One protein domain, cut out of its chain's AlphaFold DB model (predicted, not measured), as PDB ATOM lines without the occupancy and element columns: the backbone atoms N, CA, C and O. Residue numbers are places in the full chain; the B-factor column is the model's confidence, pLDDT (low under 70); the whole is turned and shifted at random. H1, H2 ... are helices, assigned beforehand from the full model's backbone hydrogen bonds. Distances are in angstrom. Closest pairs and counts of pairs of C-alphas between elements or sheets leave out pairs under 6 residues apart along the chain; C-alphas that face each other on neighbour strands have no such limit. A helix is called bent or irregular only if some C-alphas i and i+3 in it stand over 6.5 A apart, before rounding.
ATOM      1  N   GLY A  72     139.746 166.361  75.847       69.75
ATOM      2  CA  GLY A  72     138.353 166.623  76.224       69.75
ATOM      3  C   GLY A  72     138.235 166.889  77.725       69.75
ATOM      4  O   GLY A  72     137.764 167.946  78.119       69.75
ATOM      5  N   MET A  73     138.813 166.003  78.542       67.50
ATOM      6  CA  MET A  73     138.843 166.140  80.002       67.50
ATOM      7  C   MET A  73     139.558 167.422  80.457       67.50
ATOM      8  O   MET A  73     139.065 168.122  81.332       67.50
ATOM      9  N   TYR A  74     140.673 167.795  79.820       69.06
ATOM     10  CA  TYR A  74     141.367 169.058  80.091       69.06
ATOM     11  C   TYR A  74     140.501 170.285  79.768       69.06
ATOM     12  O   TYR A  74     140.502 171.260  80.516       69.06
ATOM     13  N   HIS A  75     139.746 170.249  78.668       70.31
ATOM     14  CA  HIS A  75     138.836 171.333  78.286       70.31
ATOM     15  C   HIS A  75     137.601 171.409  79.196       70.31
ATOM     16  O   HIS A  75     137.089 172.501  79.438       70.31
ATOM     17  N   ASP A  76     137.164 170.283  79.756       68.25
ATOM     18  CA  ASP A  76     136.074 170.226  80.736       68.25
ATOM     19  C   ASP A  76     136.526 170.728  82.119       68.25
ATOM     20  O   ASP A  76     135.829 171.537  82.732       68.25
ATOM     21  N   ILE A  77     137.742 170.374  82.562       68.56
ATOM     22  CA  ILE A  77     138.374 170.930  83.773       68.56
ATOM     23  C   ILE A  77     138.581 172.441  83.619       68.56
ATOM     24  O   ILE A  77     138.209 173.214  84.497       68.56
ATOM     25  N   ARG A  78     139.127 172.895  82.482       70.75
ATOM     26  CA  ARG A  78     139.391 174.318  82.218       70.75
ATOM     27  C   ARG A  78     138.115 175.156  82.137       70.75
ATOM     28  O   ARG A  78     138.151 176.324  82.509       70.75
ATOM     29  N   ARG A  79     137.001 174.580  81.674       67.81
ATOM     30  CA  ARG A  79     135.696 175.259  81.662       67.81
ATOM     31  C   ARG A  79     135.014 175.283  83.032       67.81
ATOM     32  O   ARG A  79     134.283 176.230  83.292       67.81
ATOM     33  N   ARG A  80     135.279 174.312  83.916       67.50
ATOM     34  CA  ARG A  80     134.742 174.283  85.293       67.50
ATOM     35  C   ARG A  80     135.582 175.045  86.323       67.50
ATOM     36  O   ARG A  80     135.016 175.610  87.249       67.50
ATOM     37  N   LEU A  81     136.900 175.126  86.136       65.56
ATOM     38  CA  LEU A  81     137.825 175.871  87.003       65.56
ATOM     39  C   LEU A  81     137.397 177.316  87.354       65.56
ATOM     40  O   LEU A  81     137.548 177.671  88.521       65.56
ATOM     41  N   PRO A  82     136.865 178.157  86.439       65.31
ATOM     42  CA  PRO A  82     136.467 179.524  86.795       65.31
ATOM     43  C   PRO A  82     135.272 179.592  87.760       65.31
ATOM     44  O   PRO A  82     135.198 180.531  88.546       65.31
ATOM     45  N   TYR A  83     134.385 178.592  87.759       67.69
ATOM     46  CA  TYR A  83     133.250 178.517  88.691       67.69
ATOM     47  C   TYR A  83     133.664 178.023  90.087       67.69
ATOM     48  O   TYR A  83     132.964 178.250  91.066       67.69
ATOM     49  N   TYR A  84     134.854 177.432  90.223       67.44
ATOM     50  CA  TYR A  84     135.341 176.917  91.504       67.44
ATOM     51  C   TYR A  84     135.541 178.019  92.555       67.44
ATOM     52  O   TYR A  84     135.332 177.798  93.745       67.44
ATOM     53  N   GLN A  85     135.934 179.224  92.126       66.06
ATOM     54  CA  GLN A  85     136.100 180.350  93.046       66.06
ATOM     55  C   GLN A  85     134.756 180.848  93.582       66.06
ATOM     56  O   GLN A  85     134.655 181.127  94.775       66.06
ATOM     57  N   SER A  86     133.724 180.905  92.733       73.25
ATOM     58  CA  SER A  86     132.370 181.247  93.177       73.25
ATOM     59  C   SER A  86     131.769 180.158  94.066       73.25
ATOM     60  O   SER A  86     131.159 180.494  95.076       73.25
ATOM     61  N   ASP A  87     132.018 178.879  93.771       76.38
ATOM     62  CA  ASP A  87     131.506 177.750  94.560       76.38
ATOM     63  C   ASP A  87     132.075 177.743  95.992       76.38
ATOM     64  O   ASP A  87     131.366 177.442  96.953       76.38
ATOM     65  N   ILE A  88     133.347 178.122  96.181       71.75
ATOM     66  CA  ILE A  88     133.944 178.239  97.525       71.75
ATOM     67  C   ILE A  88     133.281 179.362  98.328       71.75
ATOM     68  O   ILE A  88     133.034 179.190  99.518       71.75
ATOM     69  N   SER A  89     132.993 180.508  97.706       78.50
ATOM     70  CA  SER A  89     132.323 181.613  98.400       78.50
ATOM     71  C   SER A  89     130.858 181.296  98.715       78.50
ATOM     72  O   SER A  89     130.391 181.632  99.801       78.50
ATOM     73  N   ASP A  90     130.156 180.604  97.816       79.06
ATOM     74  CA  ASP A  90     128.740 180.240  97.974       79.06
ATOM     75  C   ASP A  90     128.523 179.109  99.002       79.06
ATOM     76  O   ASP A  90     127.527 179.056  99.728       79.06
ATOM     77  N   THR A  91     129.509 178.222  99.163       78.31
ATOM     78  CA  THR A  91     129.440 177.108 100.126       78.31
ATOM     79  C   THR A  91     129.599 177.527 101.592       78.31
ATOM     80  O   THR A  91     129.370 176.702 102.483       78.31
ATOM     81  N   VAL A  92     129.895 178.801 101.890       77.56
ATOM     82  CA  VAL A  92     130.000 179.347 103.260       77.56
ATOM     83  C   VAL A  92     128.611 179.644 103.846       77.56
ATOM     84  O   VAL A  92     128.297 180.746 104.285       77.56
ATOM     85  N   THR A  93     127.755 178.627 103.878       87.00
ATOM     86  CA  THR A  93     126.456 178.666 104.555       87.00
ATOM     87  C   THR A  93     126.469 177.697 105.735       87.00
ATOM     88  O   THR A  93     127.008 176.594 105.634       87.00
ATOM     89  N   TYR A  94     125.831 178.067 106.852       87.62
ATOM     90  CA  TYR A  94     125.786 177.263 108.086       87.62
ATOM     91  C   TYR A  94     125.407 175.790 107.848       87.62
ATOM     92  O   TYR A  94     126.025 174.881 108.400       87.62
ATOM     93  N   ARG A  95     124.430 175.541 106.967       85.88
ATOM     94  CA  ARG A  95     123.972 174.190 106.614       85.88
ATOM     95  C   ARG A  95     125.050 173.375 105.895       85.88
ATOM     96  O   ARG A  95     125.241 172.201 106.208       85.88
ATOM     97  N   THR A  96     125.754 173.994 104.955       84.19
ATOM     98  CA  THR A  96     126.803 173.348 104.161       84.19
ATOM     99  C   THR A  96     128.017 173.047 105.029       84.19
ATOM    100  O   THR A  96     128.499 171.920 105.021       84.19
ATOM    101  N   VAL A  97     128.437 173.995 105.872       84.31
ATOM    102  CA  VAL A  97     129.529 173.787 106.837       84.31
ATOM    103  C   VAL A  97     129.195 172.645 107.802       84.31
ATOM    104  O   VAL A  97     130.009 171.740 107.982       84.31
ATOM    105  N   ALA A  98     127.979 172.620 108.358       87.12
ATOM    106  CA  ALA A  98     127.534 171.535 109.233       87.12
ATOM    107  C   ALA A  98     127.537 170.167 108.522       87.12
ATOM    108  O   ALA A  98     127.955 169.163 109.103       87.12
ATOM    109  N   SER A  99     127.118 170.124 107.253       85.44
ATOM    110  CA  SER A  99     127.141 168.907 106.434       85.44
ATOM    111  C   SER A  99     128.564 168.417 106.158       85.44
ATOM    112  O   SER A  99     128.846 167.228 106.314       85.44
ATOM    113  N   THR A 100     129.484 169.319 105.807       83.00
ATOM    114  CA  THR A 100     130.896 168.992 105.559       83.00
ATOM    115  C   THR A 100     131.563 168.432 106.811       83.00
ATOM    116  O   THR A 100     132.228 167.398 106.750       83.00
ATOM    117  N   VAL A 101     131.324 169.053 107.970       87.06
ATOM    118  CA  VAL A 101     131.844 168.577 109.260       87.06
ATOM    119  C   VAL A 101     131.279 167.195 109.604       87.06
ATOM    120  O   VAL A 101     132.029 166.301 109.995       87.06
ATOM    121  N   ARG A 102     129.974 166.970 109.402       85.81
ATOM    122  CA  ARG A 102     129.352 165.655 109.619       85.81
ATOM    123  C   ARG A 102     129.977 164.581 108.729       85.81
ATOM    124  O   ARG A 102     130.330 163.515 109.226       85.81
ATOM    125  N   MET A 103     130.116 164.852 107.434       83.56
ATOM    126  CA  MET A 103     130.671 163.888 106.482       83.56
ATOM    127  C   MET A 103     132.142 163.571 106.780       83.56
ATOM    128  O   MET A 103     132.573 162.426 106.637       83.56
ATOM    129  N   TYR A 104     132.898 164.565 107.253       83.69
ATOM    130  CA  TYR A 104     134.270 164.373 107.709       83.69
ATOM    131  C   TYR A 104     134.342 163.354 108.854       83.69
ATOM    132  O   TYR A 104     135.058 162.366 108.729       83.69
ATOM    133  N   PHE A 105     133.550 163.511 109.919       85.25
ATOM    134  CA  PHE A 105     133.564 162.563 111.042       85.25
ATOM    135  C   PHE A 105     133.047 161.168 110.675       85.25
ATOM    136  O   PHE A 105     133.607 160.178 111.142       85.25
ATOM    137  N   VAL A 106     132.026 161.072 109.817       86.06
ATOM    138  CA  VAL A 106     131.495 159.781 109.345       86.06
ATOM    139  C   VAL A 106     132.572 158.952 108.641       86.06
ATOM    140  O   VAL A 106     132.619 157.743 108.841       86.06
ATOM    141  N   ASN A 107     133.460 159.584 107.869       81.19
ATOM    142  CA  ASN A 107     134.555 158.886 107.188       81.19
ATOM    143  C   ASN A 107     135.822 158.765 108.049       81.19
ATOM    144  O   ASN A 107     136.554 157.783 107.936       81.19
ATOM    145  N   LEU A 108     136.085 159.741 108.922       83.31
ATOM    146  CA  LEU A 108     137.279 159.771 109.761       83.31
ATOM    147  C   LEU A 108     137.215 158.751 110.902       83.31
ATOM    148  O   LEU A 108     138.220 158.107 111.183       83.31
ATOM    149  N   LEU A 109     136.066 158.586 111.567       87.88
ATOM    150  CA  LEU A 109     135.946 157.696 112.731       87.88
ATOM    151  C   LEU A 109     136.215 156.215 112.391       87.88
ATOM    152  O   LEU A 109     136.999 155.594 113.111       87.88
ATOM    153  N   PRO A 110     135.663 155.638 111.302       82.56
ATOM    154  CA  PRO A 110     135.981 154.269 110.896       82.56
ATOM    155  C   PRO A 110     137.447 154.108 110.481       82.56
ATOM    156  O   PRO A 110     138.095 153.133 110.859       82.56
ATOM    157  N   ALA A 111     137.989 155.090 109.750       81.19
ATOM    158  CA  ALA A 111     139.385 155.082 109.321       81.19
ATOM    159  C   ALA A 111     140.344 155.145 110.521       81.19
ATOM    160  O   ALA A 111     141.307 154.380 110.590       81.19
ATOM    161  N   LEU A 112     140.057 156.004 111.504       85.19
ATOM    162  CA  LEU A 112     140.813 156.111 112.750       85.19
ATOM    163  C   LEU A 112     140.727 154.838 113.584       85.19
ATOM    164  O   LEU A 112     141.752 154.395 114.090       85.19
ATOM    165  N   ALA A 113     139.543 154.239 113.719       86.88
ATOM    166  CA  ALA A 113     139.366 153.003 114.474       86.88
ATOM    167  C   ALA A 113     140.209 151.856 113.890       86.88
ATOM    168  O   ALA A 113     140.928 151.186 114.631       86.88
ATOM    169  N   TYR A 114     140.193 151.688 112.563       81.25
ATOM    170  CA  TYR A 114     141.017 150.693 111.872       81.25
ATOM    171  C   TYR A 114     142.517 150.998 111.990       81.25
ATOM    172  O   TYR A 114     143.322 150.115 112.283       81.25
ATOM    173  N   THR A 115     142.897 152.267 111.827       80.44
ATOM    174  CA  THR A 115     144.300 152.698 111.917       80.44
ATOM    175  C   THR A 115     144.850 152.539 113.336       80.44
ATOM    176  O   THR A 115     145.996 152.131 113.505       80.44
ATOM    177  N   LEU A 116     144.044 152.806 114.369       82.00
ATOM    178  CA  LEU A 116     144.414 152.615 115.773       82.00
ATOM    179  C   LEU A 116     144.608 151.136 116.120       82.00
ATOM    180  O   LEU A 116     145.582 150.803 116.796       82.00
ATOM    181  N   ASP A 117     143.722 150.252 115.653       82.06
ATOM    182  CA  ASP A 117     143.881 148.808 115.853       82.06
ATOM    183  C   ASP A 117     145.138 148.288 115.140       82.06
ATOM    184  O   ASP A 117     145.984 147.623 115.746       82.06
ATOM    185  N   MET A 118     145.339 148.697 113.884       76.31
ATOM    186  CA  MET A 118     146.504 148.302 113.095       76.31
ATOM    187  C   MET A 118     147.818 148.824 113.693       76.31
ATOM    188  O   MET A 118     148.786 148.066 113.775       76.31
ATOM    189  N   ASN A 119     147.852 150.067 114.184       77.38
ATOM    190  CA  ASN A 119     149.031 150.662 114.822       77.38
ATOM    191  C   ASN A 119     149.441 149.906 116.101       77.38
ATOM    192  O   ASN A 119     150.625 149.656 116.336       77.38
ATOM    193  N   ARG A 120     148.464 149.459 116.905       77.00
ATOM    194  CA  ARG A 120     148.722 148.633 118.100       77.00
ATOM    195  C   ARG A 120     149.263 147.245 117.753       77.00
ATOM    196  O   ARG A 120     150.033 146.690 118.530       77.00
ATOM    197  N   ARG A 121     148.870 146.690 116.603       71.00
ATOM    198  CA  ARG A 121     149.297 145.363 116.122       71.00
ATOM    199  C   ARG A 121     150.673 145.371 115.453       71.00
ATOM    200  O   ARG A 121     151.358 144.357 115.497       71.00
ATOM    201  N   THR A 122     151.070 146.487 114.843       71.06
ATOM    202  CA  THR A 122     152.335 146.610 114.095       71.06
ATOM    203  C   THR A 122     153.439 147.342 114.854       71.06
ATOM    204  O   THR A 122     154.545 147.422 114.346       71.06
ATOM    205  N   GLY A 123     153.206 147.828 116.076       66.56
ATOM    206  CA  GLY A 123     154.281 148.365 116.920       66.56
ATOM    207  C   GLY A 123     154.802 149.742 116.494       66.56
ATOM    208  O   GLY A 123     155.974 150.032 116.706       66.56
ATOM    209  N   GLY A 124     153.951 150.597 115.913       66.75
ATOM    210  CA  GLY A 124     154.302 151.999 115.641       66.75
ATOM    211  C   GLY A 124     154.886 152.301 114.259       66.75
ATOM    212  O   GLY A 124     155.252 153.445 114.015       66.75
ATOM    213  N   PHE A 125     154.957 151.323 113.345       66.06
ATOM    214  CA  PHE A 125     155.467 151.547 111.980       66.06
ATOM    215  C   PHE A 125     154.552 152.405 111.097       66.06
ATOM    216  O   PHE A 125     155.027 152.960 110.112       66.06
ATOM    217  N   TYR A 126     153.258 152.507 111.414       67.69
ATOM    218  CA  TYR A 126     152.306 153.305 110.644       67.69
ATOM    219  C   TYR A 126     151.688 154.377 111.541       67.69
ATOM    220  O   TYR A 126     150.778 154.115 112.333       67.69
ATOM    221  N   GLY A 127     152.220 155.597 111.444       75.12
ATOM    222  CA  GLY A 127     151.731 156.732 112.211       75.12
ATOM    223  C   GLY A 127     150.305 157.099 111.806       75.12
ATOM    224  O   GLY A 127     150.003 157.264 110.625       75.12
ATOM    225  N   ILE A 128     149.425 157.298 112.790       79.38
ATOM    226  CA  ILE A 128     148.037 157.729 112.542       79.38
ATOM    227  C   ILE A 128     148.027 159.042 111.746       79.38
ATOM    228  O   ILE A 128     147.300 159.167 110.769       79.38
ATOM    229  N   ASN A 129     148.893 159.993 112.106       84.06
ATOM    230  CA  ASN A 129     148.994 161.280 111.414       84.06
ATOM    231  C   ASN A 129     149.447 161.137 109.950       84.06
ATOM    232  O   ASN A 129     148.958 161.869 109.095       84.06
ATOM    233  N   GLU A 130     150.331 160.184 109.640       81.94
ATOM    234  CA  GLU A 130     150.815 159.935 108.273       81.94
ATOM    235  C   GLU A 130     149.722 159.310 107.400       81.94
ATOM    236  O   GLU A 130     149.496 159.741 106.268       81.94
ATOM    237  N   ALA A 131     148.981 158.347 107.957       78.25
ATOM    238  CA  ALA A 131     147.838 157.721 107.300       78.25
ATOM    239  C   ALA A 131     146.725 158.739 106.987       78.25
ATOM    240  O   ALA A 131     146.168 158.764 105.883       78.25
ATOM    241  N   LEU A 132     146.422 159.616 107.949       82.88
ATOM    242  CA  LEU A 132     145.434 160.682 107.783       82.88
ATOM    243  C   LEU A 132     145.879 161.728 106.762       82.88
ATOM    244  O   LEU A 132     145.089 162.144 105.917       82.88
ATOM    245  N   PHE A 133     147.145 162.137 106.804       84.81
ATOM    246  CA  PHE A 133     147.667 163.123 105.867       84.81
ATOM    247  C   PHE A 133     147.693 162.590 104.428       84.81
ATOM    248  O   PHE A 133     147.251 163.280 103.510       84.81
ATOM    249  N   SER A 134     148.133 161.344 104.230       85.94
ATOM    250  CA  SER A 134     148.169 160.693 102.913       85.94
ATOM    251  C   SER A 134     146.772 160.565 102.293       85.94
ATOM    252  O   SER A 134     146.564 160.924 101.134       85.94
ATOM    253  N   SER A 135     145.782 160.136 103.083       80.31
ATOM    254  CA  SER A 135     144.393 160.013 102.620       80.31
ATOM    255  C   SER A 135     143.741 161.367 102.315       80.31
ATOM    256  O   SER A 135     143.044 161.492 101.306       80.31
ATOM    257  N   ALA A 136     144.012 162.401 103.117       82.25
ATOM    258  CA  ALA A 136     143.535 163.758 102.854       82.25
ATOM    259  C   ALA A 136     144.143 164.353 101.571       82.25
ATOM    260  O   ALA A 136     143.426 164.946 100.762       82.25
ATOM    261  N   LEU A 137     145.448 164.160 101.351       85.44
ATOM    262  CA  LEU A 137     146.146 164.626 100.150       85.44
ATOM    263  C   LEU A 137     145.616 163.897  98.904       85.44
ATOM    264  O   LEU A 137     145.260 164.541  97.914       85.44
ATOM    265  N   ALA A 138     145.472 162.571  98.974       83.75
ATOM    266  CA  ALA A 138     144.901 161.772  97.895       83.75
ATOM    267  C   ALA A 138     143.479 162.230  97.529       83.75
ATOM    268  O   ALA A 138     143.180 162.406  96.349       83.75
ATOM    269  N   ALA A 139     142.623 162.495  98.523       76.69
ATOM    270  CA  ALA A 139     141.269 163.000  98.298       76.69
ATOM    271  C   ALA A 139     141.258 164.401  97.656       76.69
ATOM    272  O   ALA A 139     140.477 164.652  96.737       76.69
ATOM    273  N   MET A 140     142.143 165.302  98.091       79.56
ATOM    274  CA  MET A 140     142.256 166.659  97.545       79.56
ATOM    275  C   MET A 140     142.708 166.653  96.076       79.56
ATOM    276  O   MET A 140     142.118 167.330  95.230       79.56
ATOM    277  N   VAL A 141     143.718 165.846  95.746       83.12
ATOM    278  CA  VAL A 141     144.223 165.705  94.368       83.12
ATOM    279  C   VAL A 141     143.193 165.014  93.476       83.12
ATOM    280  O   VAL A 141     142.949 165.447  92.351       83.12
ATOM    281  N   PHE A 142     142.526 163.979  93.980       78.69
ATOM    282  CA  PHE A 142     141.488 163.280  93.229       78.69
ATOM    283  C   PHE A 142     140.272 164.175  92.934       78.69
ATOM    284  O   PHE A 142     139.779 164.193  91.805       78.69
ATOM    285  N   SER A 143     139.815 164.952  93.920       72.88
ATOM    286  CA  SER A 143     138.674 165.867  93.788       72.88
ATOM    287  C   SER A 143     138.939 166.990  92.777       72.88
ATOM    288  O   SER A 143     138.098 167.278  91.922       72.88
ATOM    289  N   THR A 144     140.145 167.568  92.807       72.19
ATOM    290  CA  THR A 144     140.541 168.652  91.892       72.19
ATOM    291  C   THR A 144     140.691 168.184  90.443       72.19
ATOM    292  O   THR A 144     140.290 168.903  89.527       72.19
ATOM    293  N   ILE A 145     141.202 166.971  90.210       73.19
ATOM    294  CA  ILE A 145     141.362 166.414  88.856       73.19
ATOM    295  C   ILE A 145     140.030 165.891  88.292       73.19
ATOM    296  O   ILE A 145     139.803 165.975  87.086       73.19
ATOM    297  N   SER A 146     139.119 165.407  89.142       68.06
ATOM    298  CA  SER A 146     137.843 164.809  88.708       68.06
ATOM    299  C   SER A 146     136.758 165.829  88.332       68.06
ATOM    300  O   SER A 146     135.651 165.432  87.972       68.06
ATOM    301  N   ALA A 147     137.040 167.137  88.410       62.12
ATOM    302  CA  ALA A 147     136.126 168.233  88.053       62.12
ATOM    303  C   ALA A 147     134.745 168.196  88.746       62.12
ATOM    304  O   ALA A 147     133.812 168.866  88.299       62.12
ATOM    305  N   GLN A 148     134.598 167.424  89.826       64.38
ATOM    306  CA  GLN A 148     133.360 167.259  90.582       64.38
ATOM    307  C   GLN A 148     133.698 167.236  92.085       64.38
ATOM    308  O   GLN A 148     133.930 166.169  92.660       64.38
ATOM    309  N   PRO A 149     133.738 168.412  92.737       60.38
ATOM    310  CA  PRO A 149     134.214 168.537  94.115       60.38
ATOM    311  C   PRO A 149     133.318 167.857  95.160       60.38
ATOM    312  O   PRO A 149     133.785 167.508  96.239       60.38
ATOM    313  N   LEU A 150     132.048 167.620  94.820       62.19
ATOM    314  CA  LEU A 150     131.049 166.947  95.659       62.19
ATOM    315  C   LEU A 150     131.053 165.411  95.537       62.19
ATOM    316  O   LEU A 150     130.178 164.750  96.097       62.19
ATOM    317  N   THR A 151     132.004 164.819  94.806       56.81
ATOM    318  CA  THR A 151     132.037 163.360  94.615       56.81
ATOM    319  C   THR A 151     132.606 162.669  95.846       56.81
ATOM    320  O   THR A 151     133.817 162.579  96.032       56.81
TER     321      THR A 151
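Overview. This is residues 72 to 151 of the 172 residues of the protein "HCO3_cotransp domain-containing protein" of Botryotinia narcissicola (UniProt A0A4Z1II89). Three helices lie as the sides of a flat, open triangle: the long H2 is one side, H3 folds back from its end to make a V with it, and the two arms of the bent H1, H1a and H1b, make the third side from the other end of H2. The V is joined where residues 112 to 119 of H2 meet residues 128 to 131 of H3, H1a comes near the far end of H3, and residues 92 to 99 and 101 to 107 stick out with nothing packed on them. The printed part has 80 residues, with three named helices in the order H1, H2, H3 and no named strand, and the class is all helix. The whole is loose, with a radius of gyration of the C-alphas of 16.5 A, and spans 48 by 33 by 15 A.

Along the chain. Find C-alpha 94 at (125.786, 177.263, 108.086); from there H2, residues 94 to 122, runs 41.0 A to C-alpha 122 at (152.335, 146.610, 114.095). H2 has a kink of 28 degrees near residue 110; it is neither bent nor irregular, but only just: C-alphas 107 and 110 are 6.1 A apart. Next, H3, residues 128 to 145, runs 26.1 A to C-alpha 145 at (141.362, 166.414, 88.856). Go back to C-alpha 72 at (138.353, 166.623, 76.224) for H1, residues 72 to 90, assigned as one helix by its hydrogen bonds but bent: C-alphas 79 and 82 are 6.7 A apart. Its arms are H1a, residues 72 to 79, and H1b, residues 82 to 90.

Arrangement. Look first at Thr 115 and Ile 128, the closest C-alphas of H2 and H3, 6.3 A apart. Here the two touch, with residues 112 to 119 of H2 and 128 to 131 of H3 alone. They run opposite ways at a steep tilt of 46 degrees. At the other end of H3, it is close to but not clearly touching H1a; the closest C-alphas, of Ile 77 and Ile 145, are 7.4 A apart, and the lines are about perpendicular, at 87 degrees. H1a and H1b stand at a steep tilt of 52 degrees. H1b is apart from both H2 and H3, and H1a is apart from H2. In H1a and H3 every O i to N i+4 pair is within hydrogen-bond range; in H1b 4 of 5 are, and in H2 23 of 25.

Size, cuts and confidence. The two C-alphas farthest apart, of Arg 79 and Gly 123, are 48.1 A apart. The printed part has no cut, and both links, H1 to H2 and H2 to H3, are tight. The mean pLDDT of the printed part is 76.6; look for values under 70 at residues 72 to 74, 76 to 77, 79 to 85, 123 to 126 and 146 to 151.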